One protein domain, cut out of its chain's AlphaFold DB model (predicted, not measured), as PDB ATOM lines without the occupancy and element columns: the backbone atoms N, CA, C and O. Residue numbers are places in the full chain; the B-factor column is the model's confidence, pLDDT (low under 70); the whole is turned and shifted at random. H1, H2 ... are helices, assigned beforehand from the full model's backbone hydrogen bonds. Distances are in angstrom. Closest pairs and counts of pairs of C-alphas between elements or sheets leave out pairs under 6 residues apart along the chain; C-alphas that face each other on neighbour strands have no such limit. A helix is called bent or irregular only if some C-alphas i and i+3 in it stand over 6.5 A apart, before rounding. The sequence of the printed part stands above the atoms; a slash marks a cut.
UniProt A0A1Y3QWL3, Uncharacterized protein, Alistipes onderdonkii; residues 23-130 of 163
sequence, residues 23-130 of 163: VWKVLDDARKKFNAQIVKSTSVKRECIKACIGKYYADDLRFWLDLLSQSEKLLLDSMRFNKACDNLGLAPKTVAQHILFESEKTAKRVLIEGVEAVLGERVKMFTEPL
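What this domain is: This is residues 23 to 130 of the 163 residues of an uncharacterized protein of Alistipes onderdonkii (UniProt A0A1Y3QWL3). Helix H5 sits in the middle of a compact helical body; the longest helix, H3, crosses it along one side, and H4, H6 and H7 gather about one end. At the other end H1 and H2 cross each other, and H1 also packs on H5. The 108 printed residues hold seven named helices, H1 to H7 in chain order, with no named strand: the class is all helix, and the packing is mostly crossed. The whole is compact, with a radius of gyration of the C-alphas of 13.3 A and spans of 36 by 30 by 21 A.

How they stand to each other: H1, residues 23 to 36, touches H2, residues 42 to 53, at a steep tilt of 52 degrees, opposite ways; their closest C-alphas, of Ala 30 and Cys 48, are 4.8 A apart. With residues 27 to 31 alone H1 touches H5, residues 92 to 102, closest at the C-alphas of Leu 27 and Phe 101, 5.6 A. The hub is H3, residues 60 to 76, which touches five helices. It touches H5 about perpendicular, at 74 degrees, with the C-alphas of Ser 71 and Ala 96 closest, 5.6 A. With residues 74 to 75 alone H3 touches H6, residues 104 to 113, at a shallow tilt of 21 degrees, the same way; the C-alphas of Leu 74 and Ala 107 are closest, 6.6 A. H4, residues 79 to 87, touches H5, with the C-alphas of Cys 85 and Pro 92 closest, 5.4 A. H7, residues 115 to 125, touches H6, with the C-alphas of Val 110 and Val 118 closest, 5.9 A. H2 and H6 are apart. Every O i to N i+4 pair is within hydrogen-bond range in H1, H3, H4, H5 and H6; in H2 it is 7 of 8, and in H7 2 of 7, beside 5 of 8 O i to N i+3 pairs.

Where its parts are: H1 begins at C-alpha 23, (23.869, 22.015, 218.470), and is 20.3 A long; H2 measures 16.7 A. H3 measures 22.5 A and is irregular, but only just: C-alphas 73 and 76 are 6.7 A apart. H4, H5 and H6 follow. H7 ends at C-alpha 125, (19.155, 16.600, 239.852), and is irregular, with C-alphas 118 and 121 9.6 A apart.

The domain as a whole: The two C-alphas farthest apart, of Ala 58 and Asn 87, are 38.6 A apart. The printed part has no cut. The link from H2 to H3 is short; the other five are tight. The mean pLDDT of the printed part is 94.9, and no printed residue is under 70.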
ATOM      1  N   VAL A  23      24.196  22.558 217.141       95.50
ATOM      2  CA  VAL A  23      23.869  22.015 218.470       95.50
ATOM      3  C   VAL A  23      23.450  23.111 219.456       95.50
ATOM      4  O   VAL A  23      22.444  22.982 220.145       95.50
ATOM      5  N   TRP A  24      24.141  24.255 219.462       96.00
ATOM      6  CA  TRP A  24      23.827  25.359 220.368       96.00
ATOM      7  C   TRP A  24      22.515  26.044 220.014       96.00
ATOM      8  O   TRP A  24      21.840  26.538 220.908       96.00
ATOM      9  N   LYS A  25      22.141  26.064 218.729       95.75
ATOM     10  CA  LYS A  25      20.854  26.621 218.297       95.75
ATOM     11  C   LYS A  25      19.697  25.745 218.777       95.75
ATOM     12  O   LYS A  25      18.733  26.277 219.319       95.75
ATOM     13  N   VAL A  26      19.829  24.418 218.652       96.94
ATOM     14  CA  VAL A  26      18.860  23.455 219.204       96.94
ATOM     15  C   VAL A  26      18.725  23.650 220.713       96.94
ATOM     16  O   VAL A  26      17.609  23.813 221.201       96.94
ATOM     17  N   LEU A  27      19.845  23.686 221.444       97.19
ATOM     18  CA  LEU A  27      19.841  23.826 222.902       97.19
ATOM     19  C   LEU A  27      19.281  25.180 223.357       97.19
ATOM     20  O   LEU A  27      18.501  25.215 224.304       97.19
ATOM     21  N   ASP A  28      19.608  26.285 222.679       96.25
ATOM     22  CA  ASP A  28      19.064  27.606 223.013       96.25
ATOM     23  C   ASP A  28      17.536  27.653 222.828       96.25
ATOM     24  O   ASP A  28      16.829  28.188 223.687       96.25
ATOM     25  N   ASP A  29      17.002  27.075 221.750       97.06
ATOM     26  CA  ASP A  29      15.555  27.003 221.518       97.06
ATOM     27  C   ASP A  29      14.853  26.023 222.469       97.06
ATOM     28  O   ASP A  29      13.781  26.326 223.002       97.06
ATOM     29  N   ALA A  30      15.460  24.862 222.724       97.31
ATOM     30  CA  ALA A  30      14.957  23.881 223.679       97.31
ATOM     31  C   ALA A  30      14.935  24.444 225.106       97.31
ATOM     32  O   ALA A  30      13.949  24.262 225.817       97.31
ATOM     33  N   ARG A  31      15.964  25.200 225.510       97.31
ATOM     34  CA  ARG A  31      16.027  25.861 226.819       97.31
ATOM     35  C   ARG A  31      14.934  26.910 226.978       97.31
ATOM     36  O   ARG A  31      14.305  26.961 228.029       97.31
ATOM     37  N   LYS A  32      14.654  27.719 225.947       96.88
ATOM     38  CA  LYS A  32      13.524  28.673 225.977       96.88
ATOM     39  C   LYS A  32      12.195  27.953 226.211       96.88
ATOM     40  O   LYS A  32      11.435  28.366 227.081       96.88
ATOM     41  N   LYS A  33      11.946  26.855 225.485       96.88
ATOM     42  CA  LYS A  33      10.744  26.025 225.670       96.88
ATOM     43  C   LYS A  33      10.687  25.423 227.069       96.88
ATOM     44  O   LYS A  33       9.675  25.573 227.739       96.88
ATOM     45  N   PHE A  34      11.777  24.819 227.537       97.12
ATOM     46  CA  PHE A  34      11.869  24.233 228.873       97.12
ATOM     47  C   PHE A  34      11.623  25.268 229.968       97.12
ATOM     48  O   PHE A  34      10.910  24.993 230.929       97.12
ATOM     49  N   ASN A  35      12.146  26.487 229.819       95.56
ATOM     50  CA  ASN A  35      11.948  27.569 230.781       95.56
ATOM     51  C   ASN A  35      10.489  28.039 230.867       95.56
ATOM     52  O   ASN A  35      10.085  28.466 231.946       95.56
ATOM     53  N   ALA A  36       9.690  27.861 229.813       95.62
ATOM     54  CA  ALA A  36       8.253  28.127 229.828       95.62
ATOM     55  C   ALA A  36       7.410  27.007 230.478       95.62
ATOM     56  O   ALA A  36       6.247  27.235 230.798       95.62
ATOM     57  N   GLN A  37       7.967  25.808 230.694       94.00
ATOM     58  CA  GLN A  37       7.240  24.683 231.301       94.00
ATOM     59  C   GLN A  37       7.082  24.850 232.815       94.00
ATOM     60  O   GLN A  37       8.018  25.281 233.484       94.00
ATOM     61  N   ILE A  38       5.945  24.454 233.383       93.06
ATOM     62  CA  ILE A  38       5.749  24.477 234.846       93.06
ATOM     63  C   ILE A  38       6.595  23.376 235.505       93.06
ATOM     64  O   ILE A  38       7.292  23.615 236.489       93.06
ATOM     65  N   VAL A  39       6.590  22.178 234.916       91.12
ATOM     66  CA  VAL A  39       7.343  21.023 235.415       91.12
ATOM     67  C   VAL A  39       8.766  21.037 234.852       91.12
ATOM     68  O   VAL A  39       8.970  20.984 233.640       91.12
ATOM     69  N   LYS A  40       9.769  21.082 235.737       90.06
ATOM     70  CA  LYS A  40      11.200  21.135 235.382       90.06
ATOM     71  C   LYS A  40      11.889  19.775 235.528       90.06
ATOM     72  O   LYS A  40      12.831  19.637 236.301       90.06
ATOM     73  N   SER A  41      11.427  18.766 234.792       92.25
ATOM     74  CA  SER A  41      12.002  17.413 234.844       92.25
ATOM     75  C   SER A  41      12.944  17.113 233.675       92.25
ATOM     76  O   SER A  41      12.893  17.755 232.621       92.25
ATOM     77  N   THR A  42      13.786  16.088 233.835       93.31
ATOM     78  CA  THR A  42      14.648  15.574 232.759       93.31
ATOM     79  C   THR A  42      13.832  15.117 231.552       93.31
ATOM     80  O   THR A  42      14.211  15.417 230.421       93.31
ATOM     81  N   SER A  43      12.673  14.478 231.758       92.62
ATOM     82  CA  SER A  43      11.791  14.088 230.649       92.62
ATOM     83  C   SER A  43      11.334  15.293 229.826       92.62
ATOM     84  O   SER A  43      11.447  15.286 228.602       92.62
ATOM     85  N   VAL A  44      10.940  16.381 230.495       94.88
ATOM     86  CA  VAL A  44      10.526  17.617 229.816       94.88
ATOM     87  C   VAL A  44      11.701  18.258 229.066       94.88
ATOM     88  O   VAL A  44      11.511  18.762 227.957       94.88
ATOM     89  N   LYS A  45      12.938  18.201 229.597       95.31
ATOM     90  CA  LYS A  45      14.133  18.618 228.831       95.31
ATOM     91  C   LYS A  45      14.270  17.808 227.539       95.31
ATOM     92  O   LYS A  45      14.471  18.406 226.483       95.31
ATOM     93  N   ARG A  46      14.131  16.475 227.602       95.38
ATOM     94  CA  ARG A  46      14.232  15.583 226.429       95.38
ATOM     95  C   ARG A  46      13.195  15.925 225.363       95.38
ATOM     96  O   ARG A  46      13.548  16.065 224.194       95.38
ATOM     97  N   GLU A  47      11.945  16.135 225.762       94.94
ATOM     98  CA  GLU A  47      10.866  16.538 224.851       94.94
ATOM     99  C   GLU A  47      11.138  17.899 224.201       94.94
ATOM    100  O   GLU A  47      11.002  18.050 222.985       94.94
ATOM    101  N   CYS A  48      11.596  18.882 224.987       96.75
ATOM    102  CA  CYS A  48      11.948  20.206 224.473       96.75
ATOM    103  C   CYS A  48      13.090  20.147 223.453       96.75
ATOM    104  O   CYS A  48      13.048  20.873 222.457       96.75
ATOM    105  N   ILE A  49      14.095  19.296 223.690       96.44
ATOM    106  CA  ILE A  49      15.196  19.060 222.752       96.44
ATOM    107  C   ILE A  49      14.650  18.427 221.475       96.44
ATOM    108  O   ILE A  49      14.807  19.018 220.409       96.44
ATOM    109  N   LYS A  50      13.940  17.296 221.580       94.94
ATOM    110  CA  LYS A  50      13.388  16.560 220.432       94.94
ATOM    111  C   LYS A  50      12.520  17.450 219.537       94.94
ATOM    112  O   LYS A  50      12.671  17.447 218.322       94.94
ATOM    113  N   ALA A  51      11.697  18.314 220.133       96.00
ATOM    114  CA  ALA A  51      10.858  19.275 219.414       96.00
ATOM    115  C   ALA A  51      11.629  20.415 218.708       96.00
ATOM    116  O   ALA A  51      11.015  21.278 218.071       96.00
ATOM    117  N   CYS A  52      12.949  20.505 218.878       97.00
ATOM    118  CA  CYS A  52      13.806  21.531 218.285       97.00
ATOM    119  C   CYS A  52      14.853  20.969 217.317       97.00
ATOM    120  O   CYS A  52      15.390  21.757 216.538       97.00
ATOM    121  N   ILE A  53      15.133  19.660 217.337       95.62
ATOM    122  CA  ILE A  53      16.184  19.062 216.501       95.62
ATOM    123  C   ILE A  53      15.887  19.270 215.011       95.62
ATOM    124  O   ILE A  53      16.709  19.860 214.307       95.62
ATOM    125  N   GLY A  54      14.674  18.917 214.568       94.25
ATOM    126  CA  GLY A  54      14.250  18.991 213.162       94.25
ATOM    127  C   GLY A  54      14.298  20.385 212.516       94.25
ATOM    128  O   GLY A  54      14.156  20.511 211.305       94.25
ATOM    129  N   LYS A  55      14.518  21.455 213.296       95.56
ATOM    130  CA  LYS A  55      14.740  22.810 212.761       95.56
ATOM    131  C   LYS A  55      16.149  23.017 212.197       95.56
ATOM    132  O   LYS A  55      16.354  23.926 211.396       95.56
ATOM    133  N   TYR A  56      17.125  22.260 212.694       95.31
ATOM    134  CA  TYR A  56      18.552  22.483 212.430       95.31
ATOM    135  C   TYR A  56      19.276  21.229 211.941       95.31
ATOM    136  O   TYR A  56      20.352  21.350 211.358       95.31
ATOM    137  N   TYR A  57      18.699  20.052 212.168       93.81
ATOM    138  CA  TYR A  57      19.234  18.761 211.764       93.81
ATOM    139  C   TYR A  57      18.175  17.992 210.974       93.81
ATOM    140  O   TYR A  57      16.998  18.028 211.318       93.81
ATOM    141  N   ALA A  58      18.612  17.290 209.928       90.75
ATOM    142  CA  ALA A  58      17.761  16.364 209.179       90.75
ATOM    143  C   ALA A  58      17.618  14.998 209.879       90.75
ATOM    144  O   ALA A  58      16.659  14.280 209.624       90.75
ATOM    145  N   ASP A  59      18.571  14.655 210.748       88.00
ATOM    146  CA  ASP A  59      18.626  13.399 211.493       88.00
ATOM    147  C   ASP A  59      18.863  13.687 212.980       88.00
ATOM    148  O   ASP A  59      19.815  14.386 213.351       88.00
ATOM    149  N   ASP A  60      18.001  13.125 213.824       90.25
ATOM    150  CA  ASP A  60      18.083  13.248 215.274       90.25
ATOM    151  C   ASP A  60      19.387  12.657 215.819       90.25
ATOM    152  O   ASP A  60      20.005  13.248 216.708       90.25
ATOM    153  N   LEU A  61      19.847  11.527 215.266       89.94
ATOM    154  CA  LEU A  61      21.068  10.854 215.716       89.94
ATOM    155  C   LEU A  61      22.288  11.769 215.565       89.94
ATOM    156  O   LEU A  61      23.141  11.834 216.454       89.94
ATOM    157  N   ARG A  62      22.347  12.530 214.467       91.62
ATOM    158  CA  ARG A  62      23.440  13.467 214.209       91.62
ATOM    159  C   ARG A  62      23.524  14.568 215.265       91.62
ATOM    160  O   ARG A  62      24.627  14.928 215.668       91.62
ATOM    161  N   PHE A  63      22.389  15.070 215.745       94.38
ATOM    162  CA  PHE A  63      22.380  16.031 216.849       94.38
ATOM    163  C   PHE A  63      22.957  15.421 218.133       94.38
ATOM    164  O   PHE A  63      23.770  16.058 218.803       94.38
ATOM    165  N   TRP A  64      22.563  14.192 218.474       93.31
ATOM    166  CA  TRP A  64      23.038  13.533 219.692       93.31
ATOM    167  C   TRP A  64      24.539  13.236 219.644       93.31
ATOM    168  O   TRP A  64      25.229  13.469 220.634       93.31
ATOM    169  N   LEU A  65      25.063  12.823 218.487       91.62
ATOM    170  CA  LEU A  65      26.505  12.674 218.255       91.62
ATOM    171  C   LEU A  65      27.258  13.997 218.450       91.62
ATOM    172  O   LEU A  65      28.248  14.049 219.181       91.62
ATOM    173  N   ASP A  66      26.765  15.083 217.850       93.50
ATOM    174  CA  ASP A  66      27.373  16.408 217.994       93.50
ATOM    175  C   ASP A  66      27.335  16.892 219.458       93.50
ATOM    176  O   ASP A  66      28.303  17.486 219.940       93.50
ATOM    177  N   LEU A  67      26.238  16.634 220.182       93.94
ATOM    178  CA  LEU A  67      26.098  16.972 221.601       93.94
ATOM    179  C   LEU A  67      27.123  16.225 222.460       93.94
ATOM    180  O   LEU A  67      27.775  16.841 223.305       93.94
ATOM    181  N   LEU A  68      27.286  14.921 222.231       92.06
ATOM    182  CA  LEU A  68      28.271  14.107 222.941       92.06
ATOM    183  C   LEU A  68      29.693  14.589 222.646       92.06
ATOM    184  O   LEU A  68      30.450  14.828 223.586       92.06
ATOM    185  N   SER A  69      30.011  14.887 221.385       92.75
ATOM    186  CA  SER A  69      31.301  15.476 221.010       92.75
ATOM    187  C   SER A  69      31.561  16.826 221.702       92.75
ATOM    188  O   SER A  69      32.675  17.091 222.155       92.75
ATOM    189  N   GLN A  70      30.543  17.688 221.856       94.31
ATOM    190  CA  GLN A  70      30.700  18.917 222.650       94.31
ATOM    191  C   GLN A  70      30.946  18.625 224.134       94.31
ATOM    192  O   GLN A  70      31.673  19.383 224.777       94.31
ATOM    193  N   SER A  71      30.345  17.568 224.685       93.81
ATOM    194  CA  SER A  71      30.509  17.211 226.100       93.81
ATOM    195  C   SER A  71      31.923  16.725 226.390       93.81
ATOM    196  O   SER A  71      32.524  17.163 227.372       93.81
ATOM    197  N   GLU A  72      32.482  15.929 225.479       92.81
ATOM    198  CA  GLU A  72      33.869  15.477 225.516       92.81
ATOM    199  C   GLU A  72      34.818  16.671 225.483       92.81
ATOM    200  O   GLU A  72      35.521  16.938 226.456       92.81
ATOM    201  N   LYS A  73      34.695  17.487 224.430       93.12
ATOM    202  CA  LYS A  73      35.549  18.652 224.190       93.12
ATOM    203  C   LYS A  73      35.537  19.690 225.317       93.12
ATOM    204  O   LYS A  73      36.529  20.389 225.513       93.12
ATOM    205  N   LEU A  74      34.393  19.907 225.967       94.19
ATOM    206  CA  LEU A  74      34.237  21.004 226.929       94.19
ATOM    207  C   LEU A  74      34.350  20.579 228.385       94.19
ATOM    208  O   LEU A  74      34.585  21.449 229.214       94.19
ATOM    209  N   LEU A  75      34.108  19.317 228.731       96.06
ATOM    210  CA  LEU A  75      34.002  18.921 230.136       96.06
ATOM    211  C   LEU A  75      34.698  17.599 230.433       96.06
ATOM    212  O   LEU A  75      35.409  17.529 231.432       96.06
ATOM    213  N   LEU A  76      34.528  16.569 229.601       95.50
ATOM    214  CA  LEU A  76      34.979  15.220 229.971       95.50
ATOM    215  C   LEU A  76      36.496  15.028 229.880       95.50
ATOM    216  O   LEU A  76      37.017  14.167 230.582       95.50
ATOM    217  N   ASP A  77      37.215  15.872 229.136       94.19
ATOM    218  CA  ASP A  77      38.688  15.897 229.175       94.19
ATOM    219  C   ASP A  77      39.242  16.481 230.497       94.19
ATOM    220  O   ASP A  77      40.435  16.377 230.793       94.19
ATOM    221  N   SER A  78      38.398  17.105 231.331       95.94
ATOM    222  CA  SER A  78      38.820  17.716 232.593       95.94
ATOM    223  C   SER A  78      38.771  16.730 233.758       95.94
ATOM    224  O   SER A  78      37.712  16.416 234.304       95.94
ATOM    225  N   MET A  79      39.951  16.339 234.248       96.38
ATOM    226  CA  MET A  79      40.096  15.523 235.463       96.38
ATOM    227  C   MET A  79      39.419  16.155 236.689       96.38
ATOM    228  O   MET A  79      38.833  15.451 237.509       96.38
ATOM    229  N   ARG A  80      39.457  17.491 236.810       95.81
ATOM    230  CA  ARG A  80      38.796  18.218 237.908       95.81
ATOM    231  C   ARG A  80      37.276  18.080 237.832       95.81
ATOM    232  O   ARG A  80      36.637  17.909 238.866       95.81
ATOM    233  N   PHE A  81      36.709  18.163 236.629       97.75
ATOM    234  CA  PHE A  81      35.275  17.987 236.413       97.75
ATOM    235  C   PHE A  81      34.837  16.554 236.731       97.75
ATOM    236  O   PHE A  81      33.894  16.371 237.500       97.75
ATOM    237  N   ASN A  82      35.554  15.559 236.201       97.31
ATOM    238  CA  ASN A  82      35.240  14.148 236.431       97.31
ATOM    239  C   ASN A  82      35.300  13.808 237.925       97.31
ATOM    240  O   ASN A  82      34.308  13.344 238.475       97.31
ATOM    241  N   LYS A  83      36.382  14.191 238.619       97.19
ATOM    242  CA  LYS A  83      36.518  13.972 240.068       97.19
ATOM    243  C   LYS A  83      35.411  14.651 240.880       97.19
ATOM    244  O   LYS A  83      34.952  14.099 241.873       97.19
ATOM    245  N   ALA A  84      34.978  15.849 240.482       96.50
ATOM    246  CA  ALA A  84      33.867  16.525 241.150       96.50
ATOM    247  C   ALA A  84      32.548  15.755 240.982       96.50
ATOM    248  O   ALA A  84      31.783  15.654 241.934       96.50
ATOM    249  N   CYS A  85      32.293  15.184 239.803       97.00
ATOM    250  CA  CYS A  85      31.123  14.336 239.578       97.00
ATOM    251  C   CYS A  85      31.212  13.026 240.377       97.00
ATOM    252  O   CYS A  85      30.238  12.660 241.030       97.00
ATOM    253  N   ASP A  86      32.385  12.386 240.404       96.50
ATOM    254  CA  ASP A  86      32.625  11.151 241.159       96.50
ATOM    255  C   ASP A  86      32.396  11.354 242.663       96.50
ATOM    256  O   ASP A  86      31.694  10.570 243.299       96.50
ATOM    257  N   ASN A  87      32.902  12.457 243.226       96.25
ATOM    258  CA  ASN A  87      32.673  12.828 244.628       96.25
ATOM    259  C   ASN A  87      31.184  13.043 244.955       96.25
ATOM    260  O   ASN A  87      30.770  12.868 246.098       96.25
ATOM    261  N   LEU A  88      30.388  13.440 243.960       95.00
ATOM    262  CA  LEU A  88      28.944  13.630 244.081       95.00
ATOM    263  C   LEU A  88      28.151  12.347 243.774       95.00
ATOM    264  O   LEU A  88      26.925  12.367 243.871       95.00
ATOM    265  N   GLY A  89      28.816  11.249 243.395       95.75
ATOM    266  CA  GLY A  89      28.171  10.003 242.979       95.75
ATOM    267  C   GLY A  89      27.401  10.124 241.660       95.75
ATOM    268  O   GLY A  89      26.430   9.402 241.443       95.75
ATOM    269  N   LEU A  90      27.792  11.061 240.791       95.75
ATOM    270  CA  LEU A  90      27.114  11.348 239.528       95.75
ATOM    271  C   LEU A  90      27.968  10.923 238.336       95.75
ATOM    272  O   LEU A  90      29.172  11.154 238.306       95.75
ATOM    273  N   ALA A  91      27.327  10.383 237.298       94.88
ATOM    274  CA  ALA A  91      28.014  10.040 236.057       94.88
ATOM    275  C   ALA A  91      28.465  11.320 235.314       94.88
ATOM    276  O   ALA A  91      27.601  12.099 234.888       94.88
ATOM    277  N   PRO A  92      29.777  11.535 235.070       96.06
ATOM    278  CA  PRO A  92      30.268  12.765 234.442       96.06
ATOM    279  C   PRO A  92      29.638  13.043 233.072       96.06
ATOM    280  O   PRO A  92      29.284  14.182 232.770       96.06
ATOM    281  N   LYS A  93      29.419  11.996 232.261       94.25
ATOM    282  CA  LYS A  93      28.746  12.094 230.951       94.25
ATOM    283  C   LYS A  93      27.333  12.663 231.073       94.25
ATOM    284  O   LYS A  93      26.972  13.578 230.336       94.25
ATOM    285  N   THR A  94      26.554  12.160 232.028       94.81
ATOM    286  CA  THR A  94      25.197  12.640 232.302       94.81
ATOM    287  C   THR A  94      25.220  14.102 232.730       94.81
ATOM    288  O   THR A  94      24.526  14.934 232.144       94.81
ATOM    289  N   VAL A  95      26.067  14.444 233.703       96.69
ATOM    290  CA  VAL A  95      26.200  15.815 234.214       96.69
ATOM    291  C   VAL A  95      26.613  16.778 233.098       96.69
ATOM    292  O   VAL A  95      26.029  17.856 232.963       96.69
ATOM    293  N   ALA A  96      27.560  16.381 232.245       96.94
ATOM    294  CA  ALA A  96      28.026  17.195 231.130       96.94
ATOM    295  C   ALA A  96      26.901  17.514 230.134       96.94
ATOM    296  O   ALA A  96      26.747  18.675 229.752       96.94
ATOM    297  N   GLN A  97      26.063  16.536 229.770       96.19
ATOM    298  CA  GLN A  97      24.902  16.768 228.897       96.19
ATOM    299  C   GLN A  97      23.964  17.842 229.473       96.19
ATOM    300  O   GLN A  97      23.548  18.758 228.759       96.19
ATOM    301  N   HIS A  98      23.665  17.775 230.776       97.06
ATOM    302  CA  HIS A  98      22.820  18.772 231.443       97.06
ATOM    303  C   HIS A  98      23.462  20.158 231.500       97.06
ATOM    304  O   HIS A  98      22.765  21.154 231.313       97.06
ATOM    305  N   ILE A  99      24.775  20.243 231.710       97.12
ATOM    306  CA  ILE A  99      25.497  21.522 231.702       97.12
ATOM    307  C   ILE A  99      25.476  22.163 230.313       97.12
ATOM    308  O   ILE A  99      25.273  23.374 230.196       97.12
ATOM    309  N   LEU A 100      25.657  21.372 229.253       96.44
ATOM    310  CA  LEU A 100      25.569  21.884 227.886       96.44
ATOM    311  C   LEU A 100      24.174  22.429 227.582       96.44
ATOM    312  O   LEU A 100      24.063  23.484 226.956       96.44
ATOM    313  N   PHE A 101      23.125  21.757 228.069       97.06
ATOM    314  CA  PHE A 101      21.754  22.247 227.951       97.06
ATOM    315  C   PHE A 101      21.563  23.628 228.598       97.06
ATOM    316  O   PHE A 101      20.864  24.470 228.034       97.06
ATOM    317  N   GLU A 102      22.218  23.899 229.734       95.00
ATOM    318  CA  GLU A 102      22.198  25.230 230.353       95.00
ATOM    319  C   GLU A 102      22.813  26.278 229.425       95.00
ATOM    320  O   GLU A 102      22.126  27.219 229.034       95.00
ATOM    321  N   SER A 103      24.089  26.134 229.058       94.38
ATOM    322  CA  SER A 103      24.724  26.873 227.956       94.38
ATOM    323  C   SER A 103      26.208  26.524 227.817       94.38
ATOM    324  O   SER A 103      26.866  26.107 228.769       94.38
ATOM    325  N   GLU A 104      26.792  26.878 226.668       94.56
ATOM    326  CA  GLU A 104      28.250  26.878 226.470       94.56
ATOM    327  C   GLU A 104      28.991  27.721 227.524       94.56
ATOM    328  O   GLU A 104      30.080  27.364 227.972       94.56
ATOM    329  N   LYS A 105      28.404  28.852 227.939       95.56
ATOM    330  CA  LYS A 105      29.004  29.731 228.952       95.56
ATOM    331  C   LYS A 105      29.034  29.053 230.319       95.56
ATOM    332  O   LYS A 105      30.025  29.181 231.030       95.56
ATOM    333  N   THR A 106      27.978  28.317 230.662       96.88
ATOM    334  CA  THR A 106      27.904  27.532 231.896       96.88
ATOM    335  C   THR A 106      28.976  26.448 231.902       96.88
ATOM    336  O   THR A 106      29.701  26.345 232.884       96.88
ATOM    337  N   ALA A 107      29.155  25.718 230.795       96.50
ATOM    338  CA  ALA A 107      30.217  24.715 230.672       96.50
ATOM    339  C   ALA A 107      31.614  25.311 230.915       96.50
ATOM    340  O   ALA A 107      32.381  24.800 231.729       96.50
ATOM    341  N   LYS A 108      31.920  26.455 230.290       96.19
ATOM    342  CA  LYS A 108      33.204  27.149 230.494       96.19
ATOM    343  C   LYS A 108      33.389  27.635 231.931       96.19
ATOM    344  O   LYS A 108      34.478  27.501 232.477       96.19
ATOM    345  N   ARG A 109      32.335  28.162 232.559       97.56
ATOM    346  CA  ARG A 109      32.383  28.542 233.978       97.56
ATOM    347  C   ARG A 109      32.629  27.341 234.881       97.56
ATOM    348  O   ARG A 109      33.442  27.452 235.785       97.56
ATOM    349  N   VAL A 110      31.993  26.196 234.623       97.56
ATOM    350  CA  VAL A 110      32.215  24.963 235.402       97.56
ATOM    351  C   VAL A 110      33.678  24.528 235.345       97.56
ATOM    352  O   VAL A 110      34.226  24.138 236.371       97.56
ATOM    353  N   LEU A 111      34.336  24.640 234.188       96.00
ATOM    354  CA  LEU A 111      35.766  24.336 234.080       96.00
ATOM    355  C   LEU A 111      36.642  25.257 234.945       96.00
ATOM    356  O   LEU A 111      37.602  24.794 235.561       96.00
ATOM    357  N   ILE A 112      36.322  26.551 234.977       96.00
ATOM    358  CA  ILE A 112      37.123  27.568 235.669       96.00
ATOM    359  C   ILE A 112      36.841  27.537 237.178       96.00
ATOM    360  O   ILE A 112      37.745  27.373 237.998       96.00
ATOM    361  N   GLU A 113      35.572  27.661 237.548       96.69
ATOM    362  CA  GLU A 113      35.115  27.883 238.920       96.69
ATOM    363  C   GLU A 113      34.849  26.558 239.656       96.69
ATOM    364  O   GLU A 113      35.109  26.452 240.853       96.69
ATOM    365  N   GLY A 114      34.433  25.511 238.941       95.56
ATOM    366  CA  GLY A 114      34.073  24.203 239.496       95.56
ATOM    367  C   GLY A 114      32.571  23.910 239.440       95.56
ATOM    368  O   GLY A 114      31.737  24.810 239.323       95.56
ATOM    369  N   VAL A 115      32.221  22.624 239.524       96.44
ATOM    370  CA  VAL A 115      30.840  22.124 239.385       96.44
ATOM    371  C   VAL A 115      29.923  22.699 240.466       96.44
ATOM    372  O   VAL A 115      28.910  23.324 240.149       96.44
ATOM    373  N   GLU A 116      30.295  22.535 241.735       94.50
ATOM    374  CA  GLU A 116      29.478  22.959 242.878       94.50
ATOM    375  C   GLU A 116      29.328  24.482 242.950       94.50
ATOM    376  O   GLU A 116      28.234  24.975 243.205       94.50
ATOM    377  N   ALA A 117      30.382  25.242 242.630       96.50
ATOM    378  CA  ALA A 117      30.342  26.705 242.629       96.50
ATOM    379  C   ALA A 117      29.359  27.274 241.588       96.50
ATOM    380  O   ALA A 117      28.706  28.290 241.818       96.50
ATOM    381  N   VAL A 118      29.240  26.622 240.426       97.19
ATOM    382  CA  VAL A 118      28.415  27.115 239.314       97.19
ATOM    383  C   VAL A 118      26.980  26.599 239.381       97.19
ATOM    384  O   VAL A 118      26.042  27.321 239.027       97.19
ATOM    385  N   LEU A 119      26.798  25.341 239.781       95.38
ATOM    386  CA  LEU A 119      25.502  24.662 239.736       95.38
ATOM    387  C   LEU A 119      24.824  24.576 241.104       95.38
ATOM    388  O   LEU A 119      23.592  24.483 241.148       95.38
ATOM    389  N   GLY A 120      25.593  24.636 242.193       94.25
ATOM    390  CA  GLY A 120      25.108  24.419 243.551       94.25
ATOM    391  C   GLY A 120      24.411  23.067 243.680       94.25
ATOM    392  O   GLY A 120      24.785  22.085 243.041       94.25
ATOM    393  N   GLU A 121      23.325  23.030 244.446       92.56
ATOM    394  CA  GLU A 121      22.553  21.805 244.676       92.56
ATOM    395  C   GLU A 121      21.862  21.255 243.424       92.56
ATOM    396  O   GLU A 121      21.558  20.064 243.365       92.56
ATOM    397  N   ARG A 122      21.657  22.081 242.387       92.00
ATOM    398  CA  ARG A 122      20.965  21.659 241.156       92.00
ATOM    399  C   ARG A 122      21.692  20.532 240.431       92.00
ATOM    400  O   ARG A 122      21.044  19.763 239.729       92.00
ATOM    401  N   VAL A 123      23.009  20.406 240.616       93.75
ATOM    402  CA  VAL A 123      23.785  19.307 240.021       93.75
ATOM    403  C   VAL A 123      23.270  17.937 240.471       93.75
ATOM    404  O   VAL A 123      23.268  17.000 239.681       93.75
ATOM    405  N   LYS A 124      22.733  17.828 241.695       91.31
ATOM    406  CA  LYS A 124      22.187  16.576 242.242       91.31
ATOM    407  C   LYS A 124      20.933  16.098 241.502       91.31
ATOM    408  O   LYS A 124      20.552  14.945 241.642       91.31
ATOM    409  N   MET A 125      20.301  16.958 240.698       90.88
ATOM    410  CA  MET A 125      19.155  16.600 239.852       90.88
ATOM    411  C   MET A 125      19.583  15.996 238.502       90.88
ATOM    412  O   MET A 125      18.737  15.550 237.728       90.88
ATOM    413  N   PHE A 126      20.882  15.989 238.184       93.06
ATOM    414  CA  PHE A 126      21.426  15.490 236.916       93.06
ATOM    415  C   PHE A 126      21.776  14.000 237.009       93.06
ATOM    416  O   PHE A 126      22.903  13.594 236.735       93.06
ATOM    417  N   THR A 127      20.806  13.187 237.424       91.06
ATOM    418  CA  THR A 127      20.969  11.738 237.629       91.06
ATOM    419  C   THR A 127      20.628  10.922 236.384       91.06
ATOM    420  O   THR A 127      21.240   9.888 236.134       91.06
ATOM    421  N   GLU A 128      19.692  11.404 235.565       92.88
ATOM    422  CA  GLU A 128      19.274  10.748 234.323       92.88
ATOM    423  C   GLU A 128      19.891  11.408 233.084       92.88
ATOM    424  O   GLU A 128      19.909  12.640 233.006       92.88
ATOM    425  N   PRO A 129      20.333  10.641 232.072       91.88
ATOM    426  CA  PRO A 129      20.874  11.201 230.837       91.88
ATOM    427  C   PRO A 129      19.794  11.865 229.969       91.88
ATOM    428  O   PRO A 129      18.620  11.472 229.953       91.88
ATOM    429  N   LEU A 130      20.208  12.884 229.207       91.19
ATOM    430  CA  LEU A 130      19.349  13.544 228.217       91.19
ATOM    431  C   LEU A 130      19.183  12.694 226.956       91.19
ATOM    432  O   LEU A 130      18.146  12.768 226.302       91.19
TER     433      LEU A 130